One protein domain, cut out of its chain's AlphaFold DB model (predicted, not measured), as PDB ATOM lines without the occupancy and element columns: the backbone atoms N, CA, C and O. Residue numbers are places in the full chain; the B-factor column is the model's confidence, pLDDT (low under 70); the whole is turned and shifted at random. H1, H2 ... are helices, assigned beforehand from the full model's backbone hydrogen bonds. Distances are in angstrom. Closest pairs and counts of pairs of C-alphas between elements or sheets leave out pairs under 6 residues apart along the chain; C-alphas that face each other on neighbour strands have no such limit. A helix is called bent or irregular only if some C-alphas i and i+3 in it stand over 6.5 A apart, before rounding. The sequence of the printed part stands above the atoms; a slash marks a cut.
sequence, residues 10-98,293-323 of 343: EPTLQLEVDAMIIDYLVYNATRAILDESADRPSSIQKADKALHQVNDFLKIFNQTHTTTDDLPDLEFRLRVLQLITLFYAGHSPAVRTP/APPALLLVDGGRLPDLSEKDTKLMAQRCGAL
ATOM      1  N   GLU A  10     129.781 174.480 180.967       78.69
ATOM      2  CA  GLU A  10     130.730 174.963 179.962       78.69
ATOM      3  C   GLU A  10     129.961 175.775 178.898       78.69
ATOM      4  O   GLU A  10     128.907 175.316 178.456       78.69
ATOM      5  N   PRO A  11     130.449 176.948 178.444       82.62
ATOM      6  CA  PRO A  11     129.702 177.799 177.509       82.62
ATOM      7  C   PRO A  11     129.267 177.088 176.222       82.62
ATOM      8  O   PRO A  11     128.231 177.414 175.654       82.62
ATOM      9  N   THR A  12     130.040 176.096 175.777       84.88
ATOM     10  CA  THR A  12     129.749 175.269 174.599       84.88
ATOM     11  C   THR A  12     128.598 174.284 174.807       84.88
ATOM     12  O   THR A  12     128.039 173.821 173.825       84.88
ATOM     13  N   LEU A  13     128.247 173.963 176.057       86.56
ATOM     14  CA  LEU A  13     127.165 173.042 176.431       86.56
ATOM     15  C   LEU A  13     125.907 173.779 176.911       86.56
ATOM     16  O   LEU A  13     124.922 173.144 177.277       86.56
ATOM     17  N   GLN A  14     125.928 175.115 176.956       88.50
ATOM     18  CA  GLN A  14     124.854 175.900 177.565       88.50
ATOM     19  C   GLN A  14     123.498 175.659 176.884       88.50
ATOM     20  O   GLN A  14     122.505 175.479 177.581       88.50
ATOM     21  N   LEU A  15     123.462 175.594 175.546       90.38
ATOM     22  CA  LEU A  15     122.239 175.293 174.791       90.38
ATOM     23  C   LEU A  15     121.672 173.917 175.154       90.38
ATOM     24  O   LEU A  15     120.487 173.803 175.441       90.38
ATOM     25  N   GLU A  16     122.517 172.885 175.186       89.38
ATOM     26  CA  GLU A  16     122.112 171.513 175.518       89.38
ATOM     27  C   GLU A  16     121.586 171.420 176.954       89.38
ATOM     28  O   GLU A  16     120.561 170.792 177.211       89.38
ATOM     29  N   VAL A  17     122.261 172.079 177.902       90.38
ATOM     30  CA  VAL A  17     121.830 172.132 179.303       90.38
ATOM     31  C   VAL A  17     120.489 172.845 179.432       90.38
ATOM     32  O   VAL A  17     119.586 172.320 180.082       90.38
ATOM     33  N   ASP A  18     120.327 173.994 178.784       93.00
ATOM     34  CA  ASP A  18     119.071 174.731 178.829       93.00
ATOM     35  C   ASP A  18     117.937 173.952 178.143       93.00
ATOM     36  O   ASP A  18     116.831 173.911 178.681       93.00
ATOM     37  N   ALA A  19     118.217 173.266 177.028       92.88
ATOM     38  CA  ALA A  19     117.281 172.382 176.328       92.88
ATOM     39  C   ALA A  19     116.837 171.198 177.211       92.88
ATOM     40  O   ALA A  19     115.653 170.864 177.275       92.88
ATOM     41  N   MET A  20     117.763 170.600 177.964       92.44
ATOM     42  CA  MET A  20     117.444 169.553 178.938       92.44
ATOM     43  C   MET A  20     116.589 170.076 180.102       92.44
ATOM     44  O   MET A  20     115.676 169.382 180.558       92.44
ATOM     45  N   ILE A  21     116.867 171.290 180.594       94.00
ATOM     46  CA  ILE A  21     116.087 171.919 181.670       94.00
ATOM     47  C   ILE A  21     114.658 172.181 181.202       94.00
ATOM     48  O   ILE A  21     113.714 171.801 181.897       94.00
ATOM     49  N   ILE A  22     114.480 172.802 180.036       96.00
ATOM     50  CA  ILE A  22     113.140 173.084 179.523       96.00
ATOM     51  C   ILE A  22     112.367 171.797 179.238       96.00
ATOM     52  O   ILE A  22     111.208 171.711 179.633       96.00
ATOM     53  N   ASP A  23     112.997 170.775 178.655       95.31
ATOM     54  CA  ASP A  23     112.356 169.478 178.427       95.31
ATOM     55  C   ASP A  23     111.851 168.852 179.744       95.31
ATOM     56  O   ASP A  23     110.699 168.417 179.858       95.31
ATOM     57  N   TYR A  24     112.668 168.902 180.799       95.56
ATOM     58  CA  TYR A  24     112.269 168.464 182.136       95.56
ATOM     59  C   TYR A  24     111.091 169.265 182.712       95.56
ATOM     60  O   TYR A  24     110.146 168.686 183.261       95.56
ATOM     61  N   LEU A  25     111.113 170.593 182.577       97.19
ATOM     62  CA  LEU A  25     110.025 171.454 183.045       97.19
ATOM     63  C   LEU A  25     108.722 171.180 182.281       97.19
ATOM     64  O   LEU A  25     107.667 171.053 182.904       97.19
ATOM     65  N   VAL A  26     108.795 171.029 180.956       97.50
ATOM     66  CA  VAL A  26     107.654 170.716 180.083       97.50
ATOM     67  C   VAL A  26     107.049 169.364 180.448       97.50
ATOM     68  O   VAL A  26     105.827 169.249 180.582       97.50
ATOM     69  N   TYR A  27     107.886 168.352 180.685       95.69
ATOM     70  CA  TYR A  27     107.445 167.040 181.153       95.69
ATOM     71  C   TYR A  27     106.684 167.127 182.481       95.69
ATOM     72  O   TYR A  27     105.580 166.590 182.613       95.69
ATOM     73  N   ASN A  28     107.246 167.840 183.459       95.56
ATOM     74  CA  ASN A  28     106.634 168.002 184.773       95.56
ATOM     75  C   ASN A  28     105.318 168.783 184.717       95.56
ATOM     76  O   ASN A  28     104.354 168.387 185.373       95.56
ATOM     77  N   ALA A  29     105.254 169.857 183.927       97.19
ATOM     78  CA  ALA A  29     104.026 170.619 183.720       97.19
ATOM     79  C   ALA A  29     102.948 169.758 183.052       97.19
ATOM     80  O   ALA A  29     101.814 169.711 183.527       97.19
ATOM     81  N   THR A  30     103.320 168.994 182.022       96.69
ATOM     82  CA  THR A  30     102.419 168.065 181.328       96.69
ATOM     83  C   THR A  30     101.815 167.051 182.297       96.69
ATOM     84  O   THR A  30     100.596 166.877 182.338       96.69
ATOM     85  N   ARG A  31     102.649 166.415 183.132       95.62
ATOM     86  CA  ARG A  31     102.190 165.483 184.174       95.62
ATOM     87  C   ARG A  31     101.284 166.165 185.190       95.62
ATOM     88  O   ARG A  31     100.214 165.646 185.483       95.62
ATOM     89  N   ALA A  32     101.675 167.338 185.683       95.69
ATOM     90  CA  ALA A  32     100.897 168.066 186.678       95.69
ATOM     91  C   ALA A  32      99.489 168.430 186.180       95.69
ATOM     92  O   ALA A  32      98.550 168.340 186.966       95.69
ATOM     93  N   ILE A  33      99.332 168.792 184.899       96.06
ATOM     94  CA  ILE A  33      98.017 169.083 184.306       96.06
ATOM     95  C   ILE A  33      97.208 167.794 184.102       96.06
ATOM     96  O   ILE A  33      96.026 167.761 184.424       96.06
ATOM     97  N   LEU A  34      97.816 166.712 183.608       94.25
ATOM     98  CA  LEU A  34      97.107 165.439 183.389       94.25
ATOM     99  C   LEU A  34      96.638 164.771 184.694       94.25
ATOM    100  O   LEU A  34      95.574 164.137 184.724       94.25
ATOM    101  N   ASP A  35      97.416 164.931 185.764       93.12
ATOM    102  CA  ASP A  35      97.109 164.434 187.108       93.12
ATOM    103  C   ASP A  35      96.153 165.361 187.876       93.12
ATOM    104  O   ASP A  35      95.736 165.037 188.995       93.12
ATOM    105  N   GLU A  36      95.804 166.520 187.311       91.25
ATOM    106  CA  GLU A  36      94.908 167.451 187.976       91.25
ATOM    107  C   GLU A  36      93.511 166.851 188.146       91.25
ATOM    108  O   GLU A  36      92.991 166.090 187.325       91.25
ATOM    109  N   SER A  37      92.887 167.221 189.255       77.44
ATOM    110  CA  SER A  37      91.528 166.831 189.583       77.44
ATOM    111  C   SER A  37      90.738 168.095 189.868       77.44
ATOM    112  O   SER A  37      91.118 168.883 190.738       77.44
ATOM    113  N   ALA A  38      89.618 168.264 189.163       75.31
ATOM    114  CA  ALA A  38      88.706 169.388 189.367       75.31
ATOM    115  C   ALA A  38      88.222 169.491 190.829       75.31
ATOM    116  O   ALA A  38      87.953 170.586 191.317       75.31
ATOM    117  N   ASP A  39      88.200 168.370 191.556       80.69
ATOM    118  CA  ASP A  39      87.792 168.304 192.963       80.69
ATOM    119  C   ASP A  39      88.901 168.726 193.946       80.69
ATOM    120  O   ASP A  39      88.668 168.817 195.152       80.69
ATOM    121  N   ARG A  40      90.130 168.971 193.467       88.31
ATOM    122  CA  ARG A  40      91.301 169.286 194.302       88.31
ATOM    123  C   ARG A  40      91.968 170.592 193.850       88.31
ATOM    124  O   ARG A  40      92.899 170.542 193.043       88.31
ATOM    125  N   PRO A  41      91.600 171.752 194.428       88.94
ATOM    126  CA  PRO A  41      92.184 173.052 194.071       88.94
ATOM    127  C   PRO A  41      93.716 173.117 194.184       88.94
ATOM    128  O   PRO A  41      94.371 173.784 193.388       88.94
ATOM    129  N   SER A  42      94.309 172.387 195.136       90.56
ATOM    130  CA  SER A  42      95.769 172.294 195.283       90.56
ATOM    131  C   SER A  42      96.462 171.638 194.081       90.56
ATOM    132  O   SER A  42      97.612 171.962 193.790       90.56
ATOM    133  N   SER A  43      95.773 170.741 193.366       92.00
ATOM    134  CA  SER A  43      96.296 170.094 192.157       92.00
ATOM    135  C   SER A  43      96.369 171.077 190.984       92.00
ATOM    136  O   SER A  43      97.405 171.163 190.329       92.00
ATOM    137  N   ILE A  44      95.340 171.919 190.826       92.19
ATOM    138  CA  ILE A  44      95.292 172.994 189.823       92.19
ATOM    139  C   ILE A  44      96.408 174.013 190.086       92.19
ATOM    140  O   ILE A  44      97.163 174.351 189.180       92.19
ATOM    141  N   GLN A  45      96.593 174.439 191.343       93.00
ATOM    142  CA  GLN A  45      97.674 175.364 191.712       93.00
ATOM    143  C   GLN A  45      99.070 174.793 191.423       93.00
ATOM    144  O   GLN A  45      99.967 175.529 191.010       93.00
ATOM    145  N   LYS A  46      99.271 173.485 191.634       94.00
ATOM    146  CA  LYS A  46     100.531 172.806 191.303       94.00
ATOM    147  C   LYS A  46     100.788 172.832 189.793       94.00
ATOM    148  O   LYS A  46     101.907 173.145 189.389       94.00
ATOM    149  N   ALA A  47      99.773 172.530 188.986       95.44
ATOM    150  CA  ALA A  47      99.854 172.581 187.528       95.44
ATOM    151  C   ALA A  47     100.142 174.002 187.019       95.44
ATOM    152  O   ALA A  47     101.055 174.197 186.220       95.44
ATOM    153  N   ASP A  48      99.449 175.007 187.556       95.50
ATOM    154  CA  ASP A  48      99.641 176.410 187.177       95.50
ATOM    155  C   ASP A  48     101.045 176.912 187.551       95.50
ATOM    156  O   ASP A  48     101.705 177.582 186.758       95.50
ATOM    157  N   LYS A  49     101.563 176.523 188.724       96.06
ATOM    158  CA  LYS A  49     102.949 176.822 189.111       96.06
ATOM    159  C   LYS A  49     103.958 176.191 188.147       96.06
ATOM    160  O   LYS A  49     104.930 176.850 187.788       96.06
ATOM    161  N   ALA A  50     103.744 174.940 187.740       96.69
ATOM    162  CA  ALA A  50     104.624 174.263 186.790       96.69
ATOM    163  C   ALA A  50     104.602 174.948 185.410       96.69
ATOM    164  O   ALA A  50     105.655 175.150 184.812       96.69
ATOM    165  N   LEU A  51     103.429 175.390 184.944       96.62
ATOM    166  CA  LEU A  51     103.301 176.183 183.717       96.62
ATOM    167  C   LEU A  51     104.043 177.522 183.796       96.62
ATOM    168  O   LEU A  51     104.738 177.890 182.851       96.62
ATOM    169  N   HIS A  52     103.954 178.233 184.923       96.25
ATOM    170  CA  HIS A  52     104.726 179.463 185.120       96.25
ATOM    171  C   HIS A  52     106.234 179.216 185.029       96.25
ATOM    172  O   HIS A  52     106.926 179.981 184.365       96.25
ATOM    173  N   GLN A  53     106.735 178.121 185.610       97.00
ATOM    174  CA  GLN A  53     108.151 177.759 185.507       97.00
ATOM    175  C   GLN A  53     108.583 177.507 184.057       97.00
ATOM    176  O   GLN A  53     109.649 177.971 183.659       97.00
ATOM    177  N   VAL A  54     107.754 176.816 183.264       97.62
ATOM    178  CA  VAL A  54     108.011 176.610 181.830       97.62
ATOM    179  C   VAL A  54     108.065 177.950 181.094       97.62
ATOM    180  O   VAL A  54     109.022 178.198 180.370       97.62
ATOM    181  N   ASN A  55     107.088 178.835 181.309       95.81
ATOM    182  CA  ASN A  55     107.013 180.132 180.629       95.81
ATOM    183  C   ASN A  55     108.176 181.068 180.995       95.81
ATOM    184  O   ASN A  55     108.767 181.698 180.115       95.81
ATOM    185  N   ASP A  56     108.522 181.146 182.281       96.50
ATOM    186  CA  ASP A  56     109.641 181.958 182.763       96.50
ATOM    187  C   ASP A  56     110.961 181.469 182.157       96.50
ATOM    188  O   ASP A  56     111.772 182.277 181.693       96.50
ATOM    189  N   PHE A  57     111.159 180.149 182.101       96.62
ATOM    190  CA  PHE A  57     112.365 179.569 181.524       96.62
ATOM    191  C   PHE A  57     112.402 179.703 179.998       96.62
ATOM    192  O   PHE A  57     113.434 180.095 179.464       96.62
ATOM    193  N   LEU A  58     111.285 179.486 179.293       95.38
ATOM    194  CA  LEU A  58     111.158 179.723 177.847       95.38
ATOM    195  C   LEU A  58     111.563 181.146 177.464       95.38
ATOM    196  O   LEU A  58     112.248 181.357 176.466       95.38
ATOM    197  N   LYS A  59     111.171 182.135 178.270       95.25
ATOM    198  CA  LYS A  59     111.551 183.530 178.042       95.25
ATOM    199  C   LYS A  59     113.065 183.728 178.126       95.25
ATOM    200  O   LYS A  59     113.619 184.434 177.290       95.25
ATOM    201  N   ILE A  60     113.723 183.117 179.112       95.19
ATOM    202  CA  ILE A  60     115.186 183.173 179.266       95.19
ATOM    203  C   ILE A  60     115.867 182.418 178.119       95.19
ATOM    204  O   ILE A  60     116.809 182.934 177.517       95.19
ATOM    205  N   PHE A  61     115.359 181.231 177.787       94.06
ATOM    206  CA  PHE A  61     115.849 180.384 176.706       94.06
ATOM    207  C   PHE A  61     115.848 181.142 175.372       94.06
ATOM    208  O   PHE A  61     116.899 181.306 174.761       94.06
ATOM    209  N   ASN A  62     114.709 181.728 174.990       92.81
ATOM    210  CA  ASN A  62     114.550 182.480 173.739       92.81
ATOM    211  C   ASN A  62     115.364 183.786 173.693       92.81
ATOM    212  O   ASN A  62     115.640 184.309 172.617       92.81
ATOM    213  N   GLN A  63     115.728 184.353 174.847       93.75
ATOM    214  CA  GLN A  63     116.618 185.521 174.919       93.75
ATOM    215  C   GLN A  63     118.091 185.143 174.760       93.75
ATOM    216  O   GLN A  63     118.885 185.959 174.293       93.75
ATOM    217  N   THR A  64     118.452 183.936 175.191       91.94
ATOM    218  CA  THR A  64     119.839 183.457 175.230       91.94
ATOM    219  C   THR A  64     120.221 182.760 173.929       91.94
ATOM    220  O   THR A  64     121.351 182.901 173.465       91.94
ATOM    221  N   HIS A  65     119.264 182.069 173.310       89.88
ATOM    222  CA  HIS A  65     119.464 181.242 172.128       89.88
ATOM    223  C   HIS A  65     118.643 181.807 170.967       89.88
ATOM    224  O   HIS A  65     117.426 181.652 170.911       89.88
ATOM    225  N   THR A  66     119.305 182.508 170.042       82.88
ATOM    226  CA  THR A  66     118.660 183.092 168.846       82.88
ATOM    227  C   THR A  66     118.369 182.060 167.762       82.88
ATOM    228  O   THR A  66     117.520 182.282 166.904       82.88
ATOM    229  N   THR A  67     119.105 180.953 167.791       75.19
ATOM    230  CA  THR A  67     118.938 179.805 166.909       75.19
ATOM    231  C   THR A  67     118.559 178.639 167.801       75.19
ATOM    232  O   THR A  67     119.396 178.077 168.502       75.19
ATOM    233  N   THR A  68     117.274 178.309 167.821       67.06
ATOM    234  CA  THR A  68     116.842 176.965 168.187       67.06
ATOM    235  C   THR A  68     117.265 176.067 167.043       67.06
ATOM    236  O   THR A  68     116.589 176.011 166.017       67.06
ATOM    237  N   ASP A  69     118.423 175.430 167.196       66.25
ATOM    238  CA  ASP A  69     118.745 174.255 166.398       66.25
ATOM    239  C   ASP A  69     117.595 173.233 166.505       66.25
ATOM    240  O   ASP A  69     116.774 173.290 167.425       66.25
ATOM    241  N   ASP A  70     117.511 172.332 165.528       79.31
ATOM    242  CA  ASP A  70     116.456 171.328 165.384       79.31
ATOM    243  C   ASP A  70     116.377 170.424 166.634       79.31
ATOM    244  O   ASP A  70     117.148 169.476 166.796       79.31
ATOM    245  N   LEU A  71     115.471 170.761 167.560       90.19
ATOM    246  CA  LEU A  71     115.178 170.023 168.793       90.19
ATOM    247  C   LEU A  71     113.780 169.385 168.674       90.19
ATOM    248  O   LEU A  71     112.858 169.798 169.388       90.19
ATOM    249  N   PRO A  72     113.593 168.389 167.786       90.06
ATOM    250  CA  PRO A  72     112.269 167.893 167.404       90.06
ATOM    251  C   PRO A  72     111.497 167.298 168.586       90.06
ATOM    252  O   PRO A  72     110.297 167.529 168.727       90.06
ATOM    253  N   ASP A  73     112.186 166.604 169.496       91.44
ATOM    254  CA  ASP A  73     111.570 166.023 170.693       91.44
ATOM    255  C   ASP A  73     111.038 167.100 171.647       91.44
ATOM    256  O   ASP A  73     109.937 166.975 172.195       91.44
ATOM    257  N   LEU A  74     111.804 168.181 171.840       93.12
ATOM    258  CA  LEU A  74     111.385 169.304 172.673       93.12
ATOM    259  C   LEU A  74     110.218 170.049 172.023       93.12
ATOM    260  O   LEU A  74     109.250 170.381 172.709       93.12
ATOM    261  N   GLU A  75     110.280 170.283 170.711       93.25
ATOM    262  CA  GLU A  75     109.195 170.915 169.965       93.25
ATOM    263  C   GLU A  75     107.901 170.099 170.078       93.25
ATOM    264  O   GLU A  75     106.849 170.642 170.431       93.25
ATOM    265  N   PHE A  76     107.978 168.784 169.859       93.94
ATOM    266  CA  PHE A  76     106.838 167.888 170.011       93.94
ATOM    267  C   PHE A  76     106.234 167.989 171.416       93.94
ATOM    268  O   PHE A  76     105.022 168.157 171.572       93.94
ATOM    269  N   ARG A  77     107.066 167.952 172.459       95.12
ATOM    270  CA  ARG A  77     106.607 168.054 173.853       95.12
ATOM    271  C   ARG A  77     105.984 169.404 174.174       95.12
ATOM    272  O   ARG A  77     104.982 169.441 174.888       95.12
ATOM    273  N   LEU A  78     106.525 170.494 173.637       96.38
ATOM    274  CA  LEU A  78     105.935 171.826 173.765       96.38
ATOM    275  C   LEU A  78     104.554 171.885 173.102       96.38
ATOM    276  O   LEU A  78     103.611 172.374 173.725       96.38
ATOM    277  N   ARG A  79     104.396 171.317 171.900       96.00
ATOM    278  CA  ARG A  79     103.094 171.212 171.215       96.00
ATOM    279  C   ARG A  79     102.096 170.372 172.020       96.00
ATOM    280  O   ARG A  79     100.940 170.767 172.177       96.00
ATOM    281  N   VAL A  80     102.532 169.246 172.591       96.56
ATOM    282  CA  VAL A  80     101.701 168.408 173.478       96.56
ATOM    283  C   VAL A  80     101.280 169.177 174.731       96.56
ATOM    284  O   VAL A  80     100.095 169.182 175.076       96.56
ATOM    285  N   LEU A  81     102.213 169.866 175.396       97.56
ATOM    286  CA  LEU A  81     101.913 170.696 176.563       97.56
ATOM    287  C   LEU A  81     100.921 171.807 176.208       97.56
ATOM    288  O   LEU A  81      99.984 172.046 176.970       97.56
ATOM    289  N   GLN A  82     101.087 172.460 175.057       97.06
ATOM    290  CA  GLN A  82     100.178 173.499 174.585       97.06
ATOM    291  C   GLN A  82      98.763 172.945 174.380       97.06
ATOM    292  O   GLN A  82      97.806 173.515 174.910       97.06
ATOM    293  N   LEU A  83      98.624 171.801 173.700       97.31
ATOM    294  CA  LEU A  83      97.327 171.153 173.488       97.31
ATOM    295  C   LEU A  83      96.647 170.828 174.820       97.31
ATOM    296  O   LEU A  83      95.480 171.162 175.015       97.31
ATOM    297  N   ILE A  84      97.377 170.203 175.747       96.81
ATOM    298  CA  ILE A  84      96.863 169.812 177.065       96.81
ATOM    299  C   ILE A  84      96.456 171.049 177.875       96.81
ATOM    300  O   ILE A  84      95.366 171.082 178.447       96.81
ATOM    301  N   THR A  85      97.288 172.088 177.882       97.00
ATOM    302  CA  THR A  85      97.018 173.342 178.602       97.00
ATOM    303  C   THR A  85      95.726 173.989 178.118       97.00
ATOM    304  O   THR A  85      94.883 174.373 178.930       97.00
ATOM    305  N   LEU A  86      95.539 174.064 176.798       96.62
ATOM    306  CA  LEU A  86      94.354 174.661 176.190       96.62
ATOM    307  C   LEU A  86      93.109 173.774 176.344       96.62
ATOM    308  O   LEU A  86      92.015 174.292 176.575       96.62
ATOM    309  N   PHE A  87      93.262 172.449 176.281       96.38
ATOM    310  CA  PHE A  87      92.178 171.494 176.530       96.38
ATOM    311  C   PHE A  87      91.618 171.640 177.953       96.38
ATOM    312  O   PHE A  87      90.402 171.673 178.144       96.38
ATOM    313  N   TYR A  88      92.497 171.824 178.941       95.12
ATOM    314  CA  TYR A  88      92.135 172.036 180.345       95.12
ATOM    315  C   TYR A  88      92.030 173.518 180.748       95.12
ATOM    316  O   TYR A  88      91.999 173.844 181.940       95.12
ATOM    317  N   ALA A  89      91.929 174.445 179.789       93.38
ATOM    318  CA  ALA A  89      91.842 175.874 180.091       93.38
ATOM    319  C   ALA A  89      90.601 176.234 180.929       93.38
ATOM    320  O   ALA A  89      90.625 177.194 181.694       93.38
ATOM    321  N   GLY A  90      89.530 175.435 180.846       87.88
ATOM    322  CA  GLY A  90      88.322 175.618 181.654       87.88
ATOM    323  C   GLY A  90      88.537 175.489 183.169       87.88
ATOM    324  O   GLY A  90      87.764 176.072 183.925       87.88
ATOM    325  N   HIS A  91      89.573 174.771 183.618       88.19
ATOM    326  CA  HIS A  91      89.872 174.581 185.044       88.19
ATOM    327  C   HIS A  91      90.631 175.761 185.663       88.19
ATOM    328  O   HIS A  91      90.416 176.080 186.831       88.19
ATOM    329  N   SER A  92      91.479 176.435 184.879       89.62
ATOM    330  CA  SER A  92      92.177 177.657 185.297       89.62
ATOM    331  C   SER A  92      92.190 178.692 184.166       89.62
ATOM    332  O   SER A  92      93.222 178.919 183.523       89.62
ATOM    333  N   PRO A  93      91.042 179.345 183.888       86.44
ATOM    334  CA  PRO A  93      90.935 180.240 182.740       86.44
ATOM    335  C   PRO A  93      91.906 181.419 182.805       86.44
ATOM    336  O   PRO A  93      92.399 181.841 181.766       86.44
ATOM    337  N   ALA A  94      92.207 181.922 184.005       85.62
ATOM    338  CA  ALA A  94      93.092 183.070 184.202       85.62
ATOM    339  C   ALA A  94      94.561 182.789 183.844       85.62
ATOM    340  O   ALA A  94      95.273 183.721 183.484       85.62
ATOM    341  N   VAL A  95      95.011 181.535 183.959       90.00
ATOM    342  CA  VAL A  95      96.410 181.150 183.708       90.00
ATOM    343  C   VAL A  95      96.581 180.543 182.317       90.00
ATOM    344  O   VAL A  95      97.602 180.755 181.672       90.00
ATOM    345  N   ARG A  96      95.589 179.779 181.851       92.19
ATOM    346  CA  ARG A  96      95.732 178.889 180.686       92.19
ATOM    347  C   ARG A  96      95.042 179.390 179.426       92.19
ATOM    348  O   ARG A  96      95.258 178.830 178.355       92.19
ATOM    349  N   THR A  97      94.184 180.401 179.540       92.56
ATOM    350  CA  THR A  97      93.540 180.995 178.366       92.56
ATOM    351  C   THR A  97      94.484 182.025 177.757       92.56
ATOM    352  O   THR A  97      94.915 182.926 178.481       92.56
ATOM    353  N   PRO A  98      94.783 181.939 176.451       92.19
ATOM    354  CA  PRO A  98      95.555 182.968 175.776       92.19
ATOM    355  C   PRO A  98      94.884 184.345 175.879       92.19
ATOM    356  O   PRO A  98      93.656 184.431 176.029       92.19
ATOM    357  N   ALA A 293     110.499 159.548 174.869       88.12
ATOM    358  CA  ALA A 293     111.287 159.043 175.994       88.12
ATOM    359  C   ALA A 293     111.437 160.109 177.096       88.12
ATOM    360  O   ALA A 293     111.565 161.279 176.753       88.12
ATOM    361  N   PRO A 294     111.415 159.762 178.399       89.75
ATOM    362  CA  PRO A 294     111.492 160.742 179.484       89.75
ATOM    363  C   PRO A 294     112.724 161.665 179.392       89.75
ATOM    364  O   PRO A 294     113.762 161.213 178.911       89.75
ATOM    365  N   PRO A 295     112.643 162.914 179.903       91.19
ATOM    366  CA  PRO A 295     113.758 163.857 179.855       91.19
ATOM    367  C   PRO A 295     115.037 163.283 180.447       91.19
ATOM    368  O   PRO A 295     114.998 162.646 181.505       91.19
ATOM    369  N   ALA A 296     116.179 163.608 179.842       87.25
ATOM    370  CA  ALA A 296     117.488 163.169 180.323       87.25
ATOM    371  C   ALA A 296     117.708 163.518 181.803       87.25
ATOM    372  O   ALA A 296     118.174 162.673 182.563       87.25
ATOM    373  N   LEU A 297     117.292 164.710 182.255       87.69
ATOM    374  CA  LEU A 297     117.422 165.101 183.666       87.69
ATOM    375  C   LEU A 297     116.632 164.202 184.619       87.69
ATOM    376  O   LEU A 297     117.103 163.949 185.721       87.69
ATOM    377  N   LEU A 298     115.478 163.672 184.203       86.50
ATOM    378  CA  LEU A 298     114.720 162.719 185.019       86.50
ATOM    379  C   LEU A 298     115.438 161.363 185.104       86.50
ATOM    380  O   LEU A 298     115.407 160.700 186.135       86.50
ATOM    381  N   LEU A 299     116.105 160.946 184.026       84.62
ATOM    382  CA  LEU A 299     116.881 159.702 183.987       84.62
ATOM    383  C   LEU A 299     118.185 159.814 184.793       84.62
ATOM    384  O   LEU A 299     118.587 158.865 185.468       84.62
ATOM    385  N   VAL A 300     118.816 160.990 184.764       81.00
ATOM    386  CA  VAL A 300     119.951 161.335 185.630       81.00
ATOM    387  C   VAL A 300     119.517 161.341 187.096       81.00
ATOM    388  O   VAL A 300     120.247 160.807 187.928       81.00
ATOM    389  N   ASP A 301     118.319 161.855 187.399       74.50
ATOM    390  CA  ASP A 301     117.720 161.806 188.741       74.50
ATOM    391  C   ASP A 301     117.483 160.360 189.217       74.50
ATOM    392  O   ASP A 301     117.712 160.010 190.372       74.50
ATOM    393  N   GLY A 302     117.136 159.468 188.288       74.44
ATOM    394  CA  GLY A 302     117.051 158.023 188.520       74.44
ATOM    395  C   GLY A 302     118.396 157.279 188.567       74.44
ATOM    396  O   GLY A 302     118.403 156.061 188.752       74.44
ATOM    397  N   GLY A 303     119.529 157.967 188.387       69.12
ATOM    398  CA  GLY A 303     120.878 157.406 188.508       69.12
ATOM    399  C   GLY A 303     121.403 156.621 187.299       69.12
ATOM    400  O   GLY A 303     122.478 156.024 187.402       69.12
ATOM    401  N   ARG A 304     120.702 156.593 186.154       72.06
ATOM    402  CA  ARG A 304     121.171 155.851 184.970       72.06
ATOM    403  C   ARG A 304     120.612 156.402 183.657       72.06
ATOM    404  O   ARG A 304     119.409 156.344 183.421       72.06
ATOM    405  N   LEU A 305     121.504 156.846 182.767       77.69
ATOM    406  CA  LEU A 305     121.171 157.088 181.361       77.69
ATOM    407  C   LEU A 305     121.278 155.768 180.564       77.69
ATOM    408  O   LEU A 305     122.175 154.975 180.858       77.69
ATOM    409  N   PRO A 306     120.390 155.496 179.584       73.31
ATOM    410  CA  PRO A 306     120.310 154.194 178.904       73.31
ATOM    411  C   PRO A 306     121.616 153.772 178.222       73.31
ATOM    412  O   PRO A 306     121.977 152.596 178.263       73.31
ATOM    413  N   ASP A 307     122.346 154.746 177.676       80.62
ATOM    414  CA  ASP A 307     123.526 154.519 176.835       80.62
ATOM    415  C   ASP A 307     124.857 154.789 177.550       80.62
ATOM    416  O   ASP A 307     125.926 154.683 176.948       80.62
ATOM    417  N   LEU A 308     124.819 155.139 178.840       80.94
ATOM    418  CA  LEU A 308     126.011 155.489 179.610       80.94
ATOM    419  C   LEU A 308     126.212 154.552 180.798       80.94
ATOM    420  O   LEU A 308     125.272 154.100 181.455       80.94
ATOM    421  N   SER A 309     127.482 154.293 181.122       82.75
ATOM    422  CA  SER A 309     127.814 153.667 182.398       82.75
ATOM    423  C   SER A 309     127.435 154.601 183.556       82.75
ATOM    424  O   SER A 309     127.307 155.817 183.390       82.75
ATOM    425  N   GLU A 310     127.289 154.061 184.766       79.56
ATOM    426  CA  GLU A 310     127.017 154.875 185.961       79.56
ATOM    427  C   GLU A 310     128.123 155.925 186.195       79.56
ATOM    428  O   GLU A 310     127.858 157.056 186.604       79.56
ATOM    429  N   LYS A 311     129.376 155.572 185.878       81.94
ATOM    430  CA  LYS A 311     130.523 156.477 185.978       81.94
ATOM    431  C   LYS A 311     130.428 157.619 184.966       81.94
ATOM    432  O   LYS A 311     130.667 158.767 185.335       81.94
ATOM    433  N   ASP A 312     130.052 157.313 183.727       80.81
ATOM    434  CA  ASP A 312     129.923 158.316 182.664       80.81
ATOM    435  C   ASP A 312     128.702 159.215 182.892       80.81
ATOM    436  O   ASP A 312     128.789 160.424 182.696       80.81
ATOM    437  N   THR A 313     127.609 158.660 183.426       81.50
ATOM    438  CA  THR A 313     126.422 159.424 183.853       81.50
ATOM    439  C   THR A 313     126.785 160.421 184.961       81.50
ATOM    440  O   THR A 313     126.433 161.597 184.876       81.50
ATOM    441  N   LYS A 314     127.552 159.993 185.977       78.94
ATOM    442  CA  LYS A 314     128.039 160.882 187.050       78.94
ATOM    443  C   LYS A 314     128.964 161.976 186.520       78.94
ATOM    444  O   LYS A 314     128.869 163.118 186.962       78.94
ATOM    445  N   LEU A 315     129.849 161.638 185.583       79.56
ATOM    446  CA  LEU A 315     130.753 162.607 184.968       79.56
ATOM    447  C   LEU A 315     129.987 163.638 184.128       79.56
ATOM    448  O   LEU A 315     130.264 164.831 184.230       79.56
ATOM    449  N   MET A 316     129.003 163.199 183.340       78.31
ATOM    450  CA  MET A 316     128.127 164.083 182.572       78.31
ATOM    451  C   MET A 316     127.359 165.032 183.498       78.31
ATOM    452  O   MET A 316     127.406 166.241 183.294       78.31
ATOM    453  N   ALA A 317     126.742 164.509 184.563       77.00
ATOM    454  CA  ALA A 317     126.029 165.320 185.547       77.00
ATOM    455  C   ALA A 317     126.926 166.426 186.138       77.00
ATOM    456  O   ALA A 317     126.531 167.591 186.175       77.00
ATOM    457  N   GLN A 318     128.167 166.089 186.509       77.38
ATOM    458  CA  GLN A 318     129.143 167.066 187.007       77.38
ATOM    459  C   GLN A 318     129.485 168.145 185.971       77.38
ATOM    460  O   GLN A 318     129.580 169.319 186.325       77.38
ATOM    461  N   ARG A 319     129.649 167.776 184.693       74.44
ATOM    462  CA  ARG A 319     129.940 168.732 183.606       74.44
ATOM    463  C   ARG A 319     128.770 169.665 183.301       74.44
ATOM    464  O   ARG A 319     128.990 170.813 182.928       74.44
ATOM    465  N   CYS A 320     127.543 169.200 183.513       67.62
ATOM    466  CA  CYS A 320     126.334 170.014 183.409       67.62
ATOM    467  C   CYS A 320     126.095 170.905 184.644       67.62
ATOM    468  O   CYS A 320     125.087 171.603 184.702       67.62
ATOM    469  N   GLY A 321     126.990 170.892 185.642       65.31
ATOM    470  CA  GLY A 321     126.848 171.678 186.871       65.31
ATOM    471  C   GLY A 321     125.876 171.079 187.894       65.31
ATOM    472  O   GLY A 321     125.529 171.746 188.871       65.31
ATOM    473  N   ALA A 322     125.441 169.825 187.713       64.62
ATOM    474  CA  ALA A 322     124.692 169.106 188.735       64.62
ATOM    475  C   ALA A 322     125.659 168.644 189.841       64.62
ATOM    476  O   ALA A 322     126.670 167.985 189.581       64.62
ATOM    477  N   LEU A 323     125.372 169.021 191.092       55.19
ATOM    478  CA  LEU A 323     126.206 168.652 192.237       55.19
ATOM    479  C   LEU A 323     126.238 167.123 192.438       55.19
ATOM    480  O   LEU A 323     125.296 166.432 192.047       55.19
TER     481      LEU A 323
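What this domain is: This is residues 10 to 98 and 293 to 323 of the 343 residues of an uncharacterized protein of Elsinoe ampelina (UniProt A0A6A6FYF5). Three long helices, H1, H2 and H3, pack in a triangle, H1 and H2 as a hairpin; short H5 crosses H1, with H6 beyond it, and little H4 sits at the opposite end of the domain. The printed part has 120 residues, all helix by class, H1 to H6 in order. It is only just compact, close to loose, with a radius of gyration of the C-alphas of 15.8 A, and spans 45 by 32 by 23 A.

Where its parts are: H1, residues 11 to 34, runs 35.4 A from C-alpha 11 at (129.702, 177.799, 177.509); it is irregular, C-alphas 12 and 15 being 7.5 A apart. H2 is residues 41 to 64, 35.0 A; H3 72 to 87, 22.4 A; H4 93 to 96; H5 296 to 301; H6 310 to 319, ending at C-alpha 319 (129.940, 168.732, 183.606).

How they stand to each other: The hub H1 touches H2, closest C-alphas Ala 32 and Ala 47, 4.7 A, at a shallow tilt of 22 degrees, opposite ways. H1 touches H3 at Thr 30 and Leu 81, C-alphas 5.5 A apart, at a shallow 30 degrees, the same way. With residues 20 to 24 alone H1 touches H5, about perpendicular at 77 degrees, closest C-alphas Tyr 24 and Leu 297, 6.3 A. H6 is close to H5 but not clearly touching, and so is H4 to H2 and H3. Every O i to N i+4 pair is within hydrogen-bond range in H2, H3, H5 and H6, and 18 of 20 in H1; H4 is too short for one.

The domain as a whole: Residues 99 to 292 are not printed; C-alphas 98 and 293 are 28.6 A apart across the cut. No link printed whole is long. pLDDT is under 70 at residues 68 to 69, 303 and 320 to 323.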